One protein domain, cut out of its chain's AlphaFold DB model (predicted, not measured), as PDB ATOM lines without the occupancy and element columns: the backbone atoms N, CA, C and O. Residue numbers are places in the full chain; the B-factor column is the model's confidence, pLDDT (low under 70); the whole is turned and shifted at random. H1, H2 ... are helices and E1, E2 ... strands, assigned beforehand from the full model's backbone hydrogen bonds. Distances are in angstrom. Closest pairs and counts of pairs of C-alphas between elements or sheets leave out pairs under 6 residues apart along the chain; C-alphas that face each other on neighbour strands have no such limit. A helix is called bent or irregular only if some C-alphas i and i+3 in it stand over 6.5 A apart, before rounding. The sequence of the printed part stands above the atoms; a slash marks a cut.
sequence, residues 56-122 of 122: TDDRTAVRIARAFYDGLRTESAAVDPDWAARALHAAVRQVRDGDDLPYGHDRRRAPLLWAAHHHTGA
ATOM      1  N   THR A  56     -23.989 -14.243  -6.650       62.38
ATOM      2  CA  THR A  56     -24.815 -13.038  -6.754       62.38
ATOM      3  C   THR A  56     -24.096 -12.048  -7.660       62.38
ATOM      4  O   THR A  56     -22.871 -12.033  -7.668       62.38
ATOM      5  N   ASP A  57     -24.846 -11.218  -8.388       70.50
ATOM      6  CA  ASP A  57     -24.309 -10.117  -9.198       70.50
ATOM      7  C   ASP A  57     -23.154  -9.382  -8.485       70.50
ATOM      8  O   ASP A  57     -23.325  -8.902  -7.361       70.50
ATOM      9  N   ASP A  58     -21.995  -9.284  -9.147       71.56
ATOM     10  CA  ASP A  58     -20.741  -8.774  -8.571       71.56
ATOM     11  C   ASP A  58     -20.909  -7.401  -7.912       71.56
ATOM     12  O   ASP A  58     -20.371  -7.129  -6.836       71.56
ATOM     13  N   ARG A  59     -21.701  -6.517  -8.533       77.94
ATOM     14  CA  ARG A  59     -21.959  -5.175  -7.994       77.94
ATOM     15  C   ARG A  59     -22.760  -5.252  -6.705       77.94
ATOM     16  O   ARG A  59     -22.497  -4.503  -5.766       77.94
ATOM     17  N   THR A  60     -23.725  -6.156  -6.657       75.94
ATOM     18  CA  THR A  60     -24.556  -6.391  -5.484       75.94
ATOM     19  C   THR A  60     -23.754  -7.045  -4.353       75.94
ATOM     20  O   THR A  60     -23.849  -6.602  -3.208       75.94
ATOM     21  N   ALA A  61     -22.876  -8.001  -4.665       75.44
ATOM     22  CA  ALA A  61     -21.974  -8.623  -3.696       75.44
ATOM     23  C   ALA A  61     -20.995  -7.610  -3.069       75.44
ATOM     24  O   ALA A  61     -20.851  -7.559  -1.845       75.44
ATOM     25  N   VAL A  62     -20.380  -6.742  -3.883       81.25
ATOM     26  CA  VAL A  62     -19.498  -5.663  -3.396       81.25
ATOM     27  C   VAL A  62     -20.259  -4.668  -2.517       81.25
ATOM     28  O   VAL A  62     -19.735  -4.219  -1.497       81.25
ATOM     29  N   ARG A  63     -21.508  -4.337  -2.873       83.31
ATOM     30  CA  ARG A  63     -22.364  -3.444  -2.073       83.31
ATOM     31  C   ARG A  63     -22.669  -4.032  -0.698       83.31
ATOM     32  O   ARG A  63     -22.488  -3.334   0.297       83.31
ATOM     33  N   ILE A  64     -23.060  -5.306  -0.639       81.56
ATOM     34  CA  ILE A  64     -23.344  -5.995   0.628       81.56
ATOM     35  C   ILE A  64     -22.076  -6.089   1.480       81.56
ATOM     36  O   ILE A  64     -22.126  -5.754   2.660       81.56
ATOM     37  N   ALA A  65     -20.931  -6.447   0.890       81.75
ATOM     38  CA  ALA A  65     -19.662  -6.510   1.612       81.75
ATOM     39  C   ALA A  65     -19.268  -5.147   2.202       81.75
ATOM     40  O   ALA A  65     -18.901  -5.060   3.372       81.75
ATOM     41  N   ARG A  66     -19.387  -4.066   1.422       84.06
ATOM     42  CA  ARG A  66     -19.075  -2.711   1.892       84.06
ATOM     43  C   ARG A  66     -19.973  -2.296   3.057       84.06
ATOM     44  O   ARG A  66     -19.456  -1.915   4.101       84.06
ATOM     45  N   ALA A  67     -21.290  -2.430   2.899       85.00
ATOM     46  CA  ALA A  67     -22.255  -2.098   3.945       85.00
ATOM     47  C   ALA A  67     -22.062  -2.954   5.210       85.00
ATOM     48  O   ALA A  67     -22.194  -2.455   6.324       85.00
ATOM     49  N   PHE A  68     -21.691  -4.226   5.048       84.19
ATOM     50  CA  PHE A  68     -21.369  -5.122   6.153       84.19
ATOM     51  C   PHE A  68     -20.144  -4.646   6.946       84.19
ATOM     52  O   PHE A  68     -20.224  -4.504   8.165       84.19
ATOM     53  N   TYR A  69     -19.024  -4.355   6.276       82.12
ATOM     54  CA  TYR A  69     -17.816  -3.868   6.950       82.12
ATOM     55  C   TYR A  69     -18.002  -2.479   7.567       82.12
ATOM     56  O   TYR A  69     -17.434  -2.209   8.623       82.12
ATOM     57  N   ASP A  70     -18.809  -1.615   6.950       84.25
ATOM     58  CA  ASP A  70     -19.167  -0.321   7.535       84.25
ATOM     59  C   ASP A  70     -20.047  -0.499   8.782       84.25
ATOM     60  O   ASP A  70     -19.808   0.159   9.790       84.25
ATOM     61  N   GLY A  71     -20.991  -1.445   8.767       80.62
ATOM     62  CA  GLY A  71     -21.835  -1.772   9.920       80.62
ATOM     63  C   GLY A  71     -21.116  -2.488  11.069       80.62
ATOM     64  O   GLY A  71     -21.647  -2.543  12.174       80.62
ATOM     65  N   LEU A  72     -19.921  -3.032  10.824       79.56
ATOM     66  CA  LEU A  72     -19.056  -3.626  11.847       79.56
ATOM     67  C   LEU A  72     -18.199  -2.598  12.594       79.56
ATOM     68  O   LEU A  72     -17.603  -2.929  13.621       79.56
ATOM     69  N   ARG A  73     -18.090  -1.369  12.074       78.19
ATOM     70  CA  ARG A  73     -17.339  -0.299  12.729       78.19
ATOM     71  C   ARG A  73     -18.166   0.280  13.869       78.19
ATOM     72  O   ARG A  73     -19.265   0.784  13.665       78.19
ATOM     73  N   THR A  74     -17.605   0.238  15.069       70.62
ATOM     74  CA  THR A  74     -18.133   0.966  16.229       70.62
ATOM     75  C   THR A  74     -17.760   2.451  16.152       70.62
ATOM     76  O   THR A  74     -16.890   2.842  15.369       70.62
ATOM     77  N   GLU A  75     -18.373   3.295  16.988       70.25
ATOM     78  CA  GLU A  75     -18.055   4.734  17.064       70.25
ATOM     79  C   GLU A  75     -16.577   5.014  17.401       70.25
ATOM     80  O   GLU A  75     -16.043   6.061  17.047       70.25
ATOM     81  N   SER A  76     -15.884   4.054  18.023       70.88
ATOM     82  CA  SER A  76     -14.449   4.113  18.324       70.88
ATOM     83  C   SER A  76     -13.553   3.578  17.196       70.88
ATOM     84  O   SER A  76     -12.354   3.398  17.400       70.88
ATOM     85  N   ALA A  77     -14.117   3.298  16.014       65.31
ATOM     86  CA  ALA A  77     -13.468   2.643  14.874       65.31
ATOM     87  C   ALA A  77     -12.948   1.213  15.142       65.31
ATOM     88  O   ALA A  77     -12.305   0.620  14.272       65.31
ATOM     89  N   ALA A  78     -13.259   0.625  16.303       73.38
ATOM     90  CA  ALA A  78     -13.003  -0.784  16.576       73.38
ATOM     91  C   ALA A  78     -14.015  -1.667  15.828       73.38
ATOM     92  O   ALA A  78     -15.189  -1.307  15.704       73.38
ATOM     93  N   VAL A  79     -13.562  -2.822  15.339       73.75
ATOM     94  CA  VAL A  79     -14.427  -3.849  14.743       73.75
ATOM     95  C   VAL A  79     -14.910  -4.769  15.853       73.75
ATOM     96  O   VAL A  79     -14.083  -5.384  16.526       73.75
ATOM     97  N   ASP A  80     -16.227  -4.876  16.016       75.75
ATOM     98  CA  ASP A  80     -16.849  -5.804  16.961       75.75
ATOM     99  C   ASP A  80     -17.525  -6.965  16.204       75.75
ATOM    100  O   ASP A  80     -18.574  -6.774  15.581       75.75
ATOM    101  N   PRO A  81     -16.925  -8.171  16.200       73.25
ATOM    102  CA  PRO A  81     -17.475  -9.340  15.523       73.25
ATOM    103  C   PRO A  81     -18.864  -9.751  16.022       73.25
ATOM    104  O   PRO A  81     -19.632 -10.282  15.220       73.25
ATOM    105  N   ASP A  82     -19.222  -9.434  17.270       77.62
ATOM    106  CA  ASP A  82     -20.523  -9.786  17.856       77.62
ATOM    107  C   ASP A  82     -21.674  -9.062  17.121       77.62
ATOM    108  O   ASP A  82     -22.825  -9.504  17.098       77.62
ATOM    109  N   TRP A  83     -21.357  -7.967  16.419       80.25
ATOM    110  CA  TRP A  83     -22.297  -7.222  15.584       80.25
ATOM    111  C   TRP A  83     -22.454  -7.801  14.179       80.25
ATOM    112  O   TRP A  83     -23.308  -7.326  13.431       80.25
ATOM    113  N   ALA A  84     -21.699  -8.838  13.799       78.38
ATOM    114  CA  ALA A  84     -21.699  -9.377  12.440       78.38
ATOM    115  C   ALA A  84     -23.095  -9.792  11.959       78.38
ATOM    116  O   ALA A  84     -23.475  -9.470  10.833       78.38
ATOM    117  N   ALA A  85     -23.901 -10.438  12.807       76.38
ATOM    118  CA  ALA A  85     -25.267 -10.814  12.438       76.38
ATOM    119  C   ALA A  85     -26.135  -9.579  12.131       76.38
ATOM    120  O   ALA A  85     -26.857  -9.540  11.130       76.38
ATOM    121  N   ARG A  86     -26.032  -8.535  12.964       81.88
ATOM    122  CA  ARG A  86     -26.784  -7.283  12.805       81.88
ATOM    123  C   ARG A  86     -26.303  -6.488  11.592       81.88
ATOM    124  O   ARG A  86     -27.132  -6.011  10.820       81.88
ATOM    125  N   ALA A  87     -24.990  -6.380  11.412       83.94
ATOM    126  CA  ALA A  87     -24.366  -5.705  10.283       83.94
ATOM    127  C   ALA A  87     -24.752  -6.378   8.959       83.94
ATOM    128  O   ALA A  87     -25.144  -5.695   8.015       83.94
ATOM    129  N   LEU A  88     -24.741  -7.717   8.906       82.62
ATOM    130  CA  LEU A  88     -25.158  -8.453   7.712       82.62
ATOM    131  C   LEU A  88     -26.646  -8.262   7.433       82.62
ATOM    132  O   LEU A  88     -27.031  -8.001   6.295       82.62
ATOM    133  N   HIS A  89     -27.486  -8.350   8.469       83.81
ATOM    134  CA  HIS A  89     -28.918  -8.117   8.322       83.81
ATOM    135  C   HIS A  89     -29.208  -6.724   7.749       83.81
ATOM    136  O   HIS A  89     -30.008  -6.598   6.822       83.81
ATOM    137  N   ALA A  90     -28.546  -5.690   8.273       87.06
ATOM    138  CA  ALA A  90     -28.694  -4.321   7.795       87.06
ATOM    139  C   ALA A  90     -28.225  -4.173   6.339       87.06
ATOM    140  O   ALA A  90     -28.978  -3.662   5.514       87.06
ATOM    141  N   ALA A  91     -27.044  -4.694   5.997       86.94
ATOM    142  CA  ALA A  91     -26.504  -4.645   4.639       86.94
ATOM    143  C   ALA A  91     -27.433  -5.315   3.610       86.94
ATOM    144  O   ALA A  91     -27.722  -4.752   2.552       86.94
ATOM    145  N   VAL A  92     -27.965  -6.499   3.939       85.38
ATOM    146  CA  VAL A  92     -28.924  -7.214   3.082       85.38
ATOM    147  C   VAL A  92     -30.229  -6.427   2.933       85.38
ATOM    148  O   VAL A  92     -30.781  -6.359   1.833       85.38
ATOM    149  N   ARG A  93     -30.723  -5.801   4.011       87.94
ATOM    150  CA  ARG A  93     -31.933  -4.961   3.978       87.94
ATOM    151  C   ARG A  93     -31.760  -3.739   3.080       87.94
ATOM    152  O   ARG A  93     -32.622  -3.534   2.234       87.94
ATOM    153  N   GLN A  94     -30.652  -3.008   3.200       88.00
ATOM    154  CA  GLN A  94     -30.363  -1.824   2.374       88.00
ATOM    155  C   GLN A  94     -30.383  -2.162   0.878       88.00
ATOM    156  O   GLN A  94     -31.048  -1.507   0.079       88.00
ATOM    157  N   VAL A  95     -29.721  -3.256   0.492       86.19
ATOM    158  CA  VAL A  95     -29.682  -3.698  -0.910       86.19
ATOM    159  C   VAL A  95     -31.040  -4.192  -1.404       86.19
ATOM    160  O   VAL A  95     -31.428  -3.910  -2.544       86.19
ATOM    161  N   ARG A  96     -31.777  -4.922  -0.561       88.44
ATOM    162  CA  ARG A  96     -33.136  -5.387  -0.860       88.44
ATOM    163  C   ARG A  96     -34.099  -4.218  -1.058       88.44
ATOM    164  O   ARG A  96     -34.923  -4.269  -1.969       88.44
ATOM    165  N   ASP A  97     -34.027  -3.216  -0.189       89.81
ATOM    166  CA  ASP A  97     -34.905  -2.047  -0.211       89.81
ATOM    167  C   ASP A  97     -34.495  -1.021  -1.277       89.81
ATOM    168  O   ASP A  97     -35.314  -0.188  -1.648       89.81
ATOM    169  N   GLY A  98     -33.311  -1.181  -1.879       86.81
ATOM    170  CA  GLY A  98     -32.893  -0.406  -3.043       86.81
ATOM    171  C   GLY A  98     -32.357   0.974  -2.686       86.81
ATOM    172  O   GLY A  98     -32.483   1.885  -3.494       86.81
ATOM    173  N   ASP A  99     -31.737   1.134  -1.514       86.69
ATOM    174  CA  ASP A  99     -31.193   2.418  -1.033       86.69
ATOM    175  C   ASP A  99     -30.170   3.053  -2.001       86.69
ATOM    176  O   ASP A  99     -29.900   4.251  -1.974       86.69
ATOM    177  N   ASP A 100     -29.587   2.232  -2.869       84.06
ATOM    178  CA  ASP A 100     -28.624   2.565  -3.914       84.06
ATOM    179  C   ASP A 100     -29.251   2.778  -5.309       84.06
ATOM    180  O   ASP A 100     -28.523   2.963  -6.290       84.06
ATOM    181  N   LEU A 101     -30.577   2.686  -5.428       85.31
ATOM    182  CA  LEU A 101     -31.334   2.817  -6.672       85.31
ATOM    183  C   LEU A 101     -32.125   4.137  -6.724       85.31
ATOM    184  O   LEU A 101     -32.362   4.770  -5.696       85.31
ATOM    185  N   PRO A 102     -32.556   4.578  -7.924       87.69
ATOM    186  CA  PRO A 102     -33.448   5.725  -8.049       87.69
ATOM    187  C   PRO A 102     -34.774   5.504  -7.311       87.69
ATOM    188  O   PRO A 102     -35.225   4.372  -7.127       87.69
ATOM    189  N   TYR A 103     -35.429   6.603  -6.935       84.88
ATOM    190  CA  TYR A 103     -36.693   6.566  -6.203       84.88
ATOM    191  C   TYR A 103     -37.740   5.676  -6.896       84.88
ATOM    192  O   TYR A 103     -37.961   5.783  -8.101       84.88
ATOM    193  N   GLY A 104     -38.396   4.811  -6.115       87.38
ATOM    194  CA  GLY A 104     -39.416   3.878  -6.602       87.38
ATOM    195  C   GLY A 104     -38.881   2.535  -7.109       87.38
ATOM    196  O   GLY A 104     -39.684   1.675  -7.468       87.38
ATOM    197  N   HIS A 105     -37.563   2.322  -7.111       85.56
ATOM    198  CA  HIS A 105     -36.955   1.039  -7.456       85.56
ATOM    199  C   HIS A 105     -36.487   0.293  -6.201       85.56
ATOM    200  O   HIS A 105     -35.764   0.843  -5.379       85.56
ATOM    201  N   ASP A 106     -36.853  -0.983  -6.088       89.81
ATOM    202  CA  ASP A 106     -36.368  -1.884  -5.043       89.81
ATOM    203  C   ASP A 106     -35.978  -3.246  -5.638       89.81
ATOM    204  O   ASP A 106     -36.188  -3.524  -6.823       89.81
ATOM    205  N   ARG A 107     -35.385  -4.112  -4.813       85.94
ATOM    206  CA  ARG A 107     -35.055  -5.499  -5.175       85.94
ATOM    207  C   ARG A 107     -35.880  -6.509  -4.380       85.94
ATOM    208  O   ARG A 107     -35.534  -7.691  -4.334       85.94
ATOM    209  N   ARG A 108     -36.996  -6.096  -3.767       85.94
ATOM    210  CA  ARG A 108     -37.818  -6.958  -2.892       85.94
ATOM    211  C   ARG A 108     -38.362  -8.172  -3.630       85.94
ATOM    212  O   ARG A 108     -38.447  -9.253  -3.054       85.94
ATOM    213  N   ARG A 109     -38.686  -8.002  -4.915       85.31
ATOM    214  CA  ARG A 109     -39.170  -9.073  -5.803       85.31
ATOM    215  C   ARG A 109     -38.057  -9.878  -6.482       85.31
ATOM    216  O   ARG A 109     -38.359 -10.796  -7.234       85.31
ATOM    217  N   ALA A 110     -36.790  -9.565  -6.211       82.56
ATOM    218  CA  ALA A 110     -35.626 -10.227  -6.792       82.56
ATOM    219  C   ALA A 110     -34.751 -10.873  -5.696       82.56
ATOM    220  O   ALA A 110     -33.614 -10.445  -5.487       82.56
ATOM    221  N   PRO A 111     -35.250 -11.902  -4.976       81.25
ATOM    222  CA  PRO A 111     -34.534 -12.530  -3.860       81.25
ATOM    223  C   PRO A 111     -33.175 -13.110  -4.255       81.25
ATOM    224  O   PRO A 111     -32.258 -13.126  -3.438       81.25
ATOM    225  N   LEU A 112     -33.006 -13.499  -5.522       76.19
ATOM    226  CA  LEU A 112     -31.732 -13.973  -6.063       76.19
ATOM    227  C   LEU A 112     -30.593 -12.948  -5.924       76.19
ATOM    228  O   LEU A 112     -29.438 -13.354  -5.887       76.19
ATOM    229  N   LEU A 113     -30.902 -11.650  -5.800       76.75
ATOM    230  CA  LEU A 113     -29.905 -10.584  -5.674       76.75
ATOM    231  C   LEU A 113     -29.431 -10.332  -4.234       76.75
ATOM    232  O   LEU A 113     -28.400  -9.705  -4.048       76.75
ATOM    233  N   TRP A 114     -30.159 -10.763  -3.203       77.88
ATOM    234  CA  TRP A 114     -29.834 -10.376  -1.817       77.88
ATOM    235  C   TRP A 114     -29.935 -11.516  -0.804       77.88
ATOM    236  O   TRP A 114     -29.220 -11.501   0.196       77.88
ATOM    237  N   ALA A 115     -30.761 -12.534  -1.060       81.00
ATOM    238  CA  ALA A 115     -31.019 -13.618  -0.112       81.00
ATOM    239  C   ALA A 115     -29.896 -14.668  -0.043       81.00
ATOM    240  O   ALA A 115     -29.985 -15.600   0.750       81.00
ATOM    241  N   ALA A 116     -28.837 -14.520  -0.846       74.81
ATOM    242  CA  ALA A 116     -27.713 -15.451  -0.855       74.81
ATOM    243  C   ALA A 116     -26.906 -15.423   0.449       74.81
ATOM    244  O   ALA A 116     -26.244 -16.399   0.777       74.81
ATOM    245  N   HIS A 117     -26.910 -14.309   1.180       72.56
ATOM    246  CA  HIS A 117     -26.003 -14.110   2.305       72.56
ATOM    247  C   HIS A 117     -26.584 -14.725   3.578       72.56
ATOM    248  O   HIS A 117     -27.650 -14.317   4.037       72.56
ATOM    249  N   HIS A 118     -25.858 -15.671   4.170       74.31
ATOM    250  CA  HIS A 118     -26.191 -16.243   5.469       74.31
ATOM    251  C   HIS A 118     -25.052 -15.998   6.465       74.31
ATOM    252  O   HIS A 118     -23.875 -15.988   6.100       74.31
ATOM    253  N   HIS A 119     -25.418 -15.812   7.730       75.31
ATOM    254  CA  HIS A 119     -24.497 -15.802   8.862       75.31
ATOM    255  C   HIS A 119     -24.717 -17.077   9.676       75.31
ATOM    256  O   HIS A 119     -25.858 -17.475   9.908       75.31
ATOM    257  N   THR A 120     -23.626 -17.715  10.083       68.44
ATOM    258  CA  THR A 120     -23.614 -18.836  11.023       68.44
ATOM    259  C   THR A 120     -22.642 -18.495  12.142       68.44
ATOM    260  O   THR A 120     -21.457 -18.286  11.884       68.44
ATOM    261  N   GLY A 121     -23.124 -18.436  13.381       65.56
ATOM    262  CA  GLY A 121     -22.290 -18.062  14.518       65.56
ATOM    263  C   GLY A 121     -23.074 -17.572  15.727       65.56
ATOM    264  O   GLY A 121     -24.253 -17.252  15.584       65.56
ATOM    265  N   ALA A 122     -22.417 -17.507  16.886       51.19
ATOM    266  CA  ALA A 122     -22.969 -17.021  18.153       51.19
ATOM    267  C   ALA A 122     -22.060 -15.945  18.734       51.19
ATOM    268  O   ALA A 122     -20.829 -16.172  18.703       51.19
TER     269      ALA A 122
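This is residues 56 to 122 of the 122 residues of the protein "CHAT domain containing protein" of Actinobacteria bacterium OV450 (UniProt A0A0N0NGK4). Two helices, H1 and H2, pack together as a V, running opposite ways, and a short strand near the end of the chain, E1, passes over H2 with its His 119 closest to Ala 85 and stays apart from H1. A loop at one end joins the two helices, and a long stretch with no named element, residues 98 to 116, makes the turn at the other end and brings the backbone back to E1. The printed part has 67 residues, with two named helices and one named strand in the order H1, H2, E1, and its class is mostly helix. It is compact, with a radius of gyration of the C-alphas of 12.4 A, and its C-alphas span 35 by 24 by 17 A.

The first helix is H1, residues 58 to 71. It touches H2, residues 81 to 97, with 25 pairs of C-alphas within 8 A. The closest C-alphas of the two are those of Gly 71 and Ala 87, 4.7 A apart, and the centres are 9.4 A apart. Their lines stand at a steep tilt of 45 degrees, and they run opposite ways. In H1 every O i to N i+4 pair is within hydrogen-bond range; in H2 it is 11 of 13. H2 is irregular: C-alphas 82 and 85 are 7.3 A apart, against about 5 A in a regular helix. The last element is E1, residues 117 to 121, which pairs with no named strand. The closest C-alphas of H2 and E1 are those of Ala 85 and His 119, 6.2 A apart, and the centres are 10.4 A apart. H1 and E1 are apart.

H1 runs from Asp 58, with its C-alpha at (-20.741, -8.774, -8.571), to Gly 71, 19.8 A from first to last C-alpha. H2 runs from Pro 81 to Asp 97 and measures 24.6 A; its last C-alpha is at (-34.905, -2.047, -0.211). E1 runs from His 117 to Gly 121, 13.4 A, and its last C-alpha is at (-22.290, -18.062, 14.518).

The two C-alphas farthest apart, those of Ser 76 and Arg 109, are 37.0 A from each other. The link from H1 to H2 has 9 residues and is short, and the link from H2 to E1 has 19 residues and is long. The C-alphas of that long link lie 8 to 20 A from the mean of the C-alphas. The printed part has no cut and ends at Ala 122, the chain's last residue. The mean pLDDT of the printed part is 79.6, and the model's confidence is under 70 at residue 56, residue 77 and residues 120 to 122.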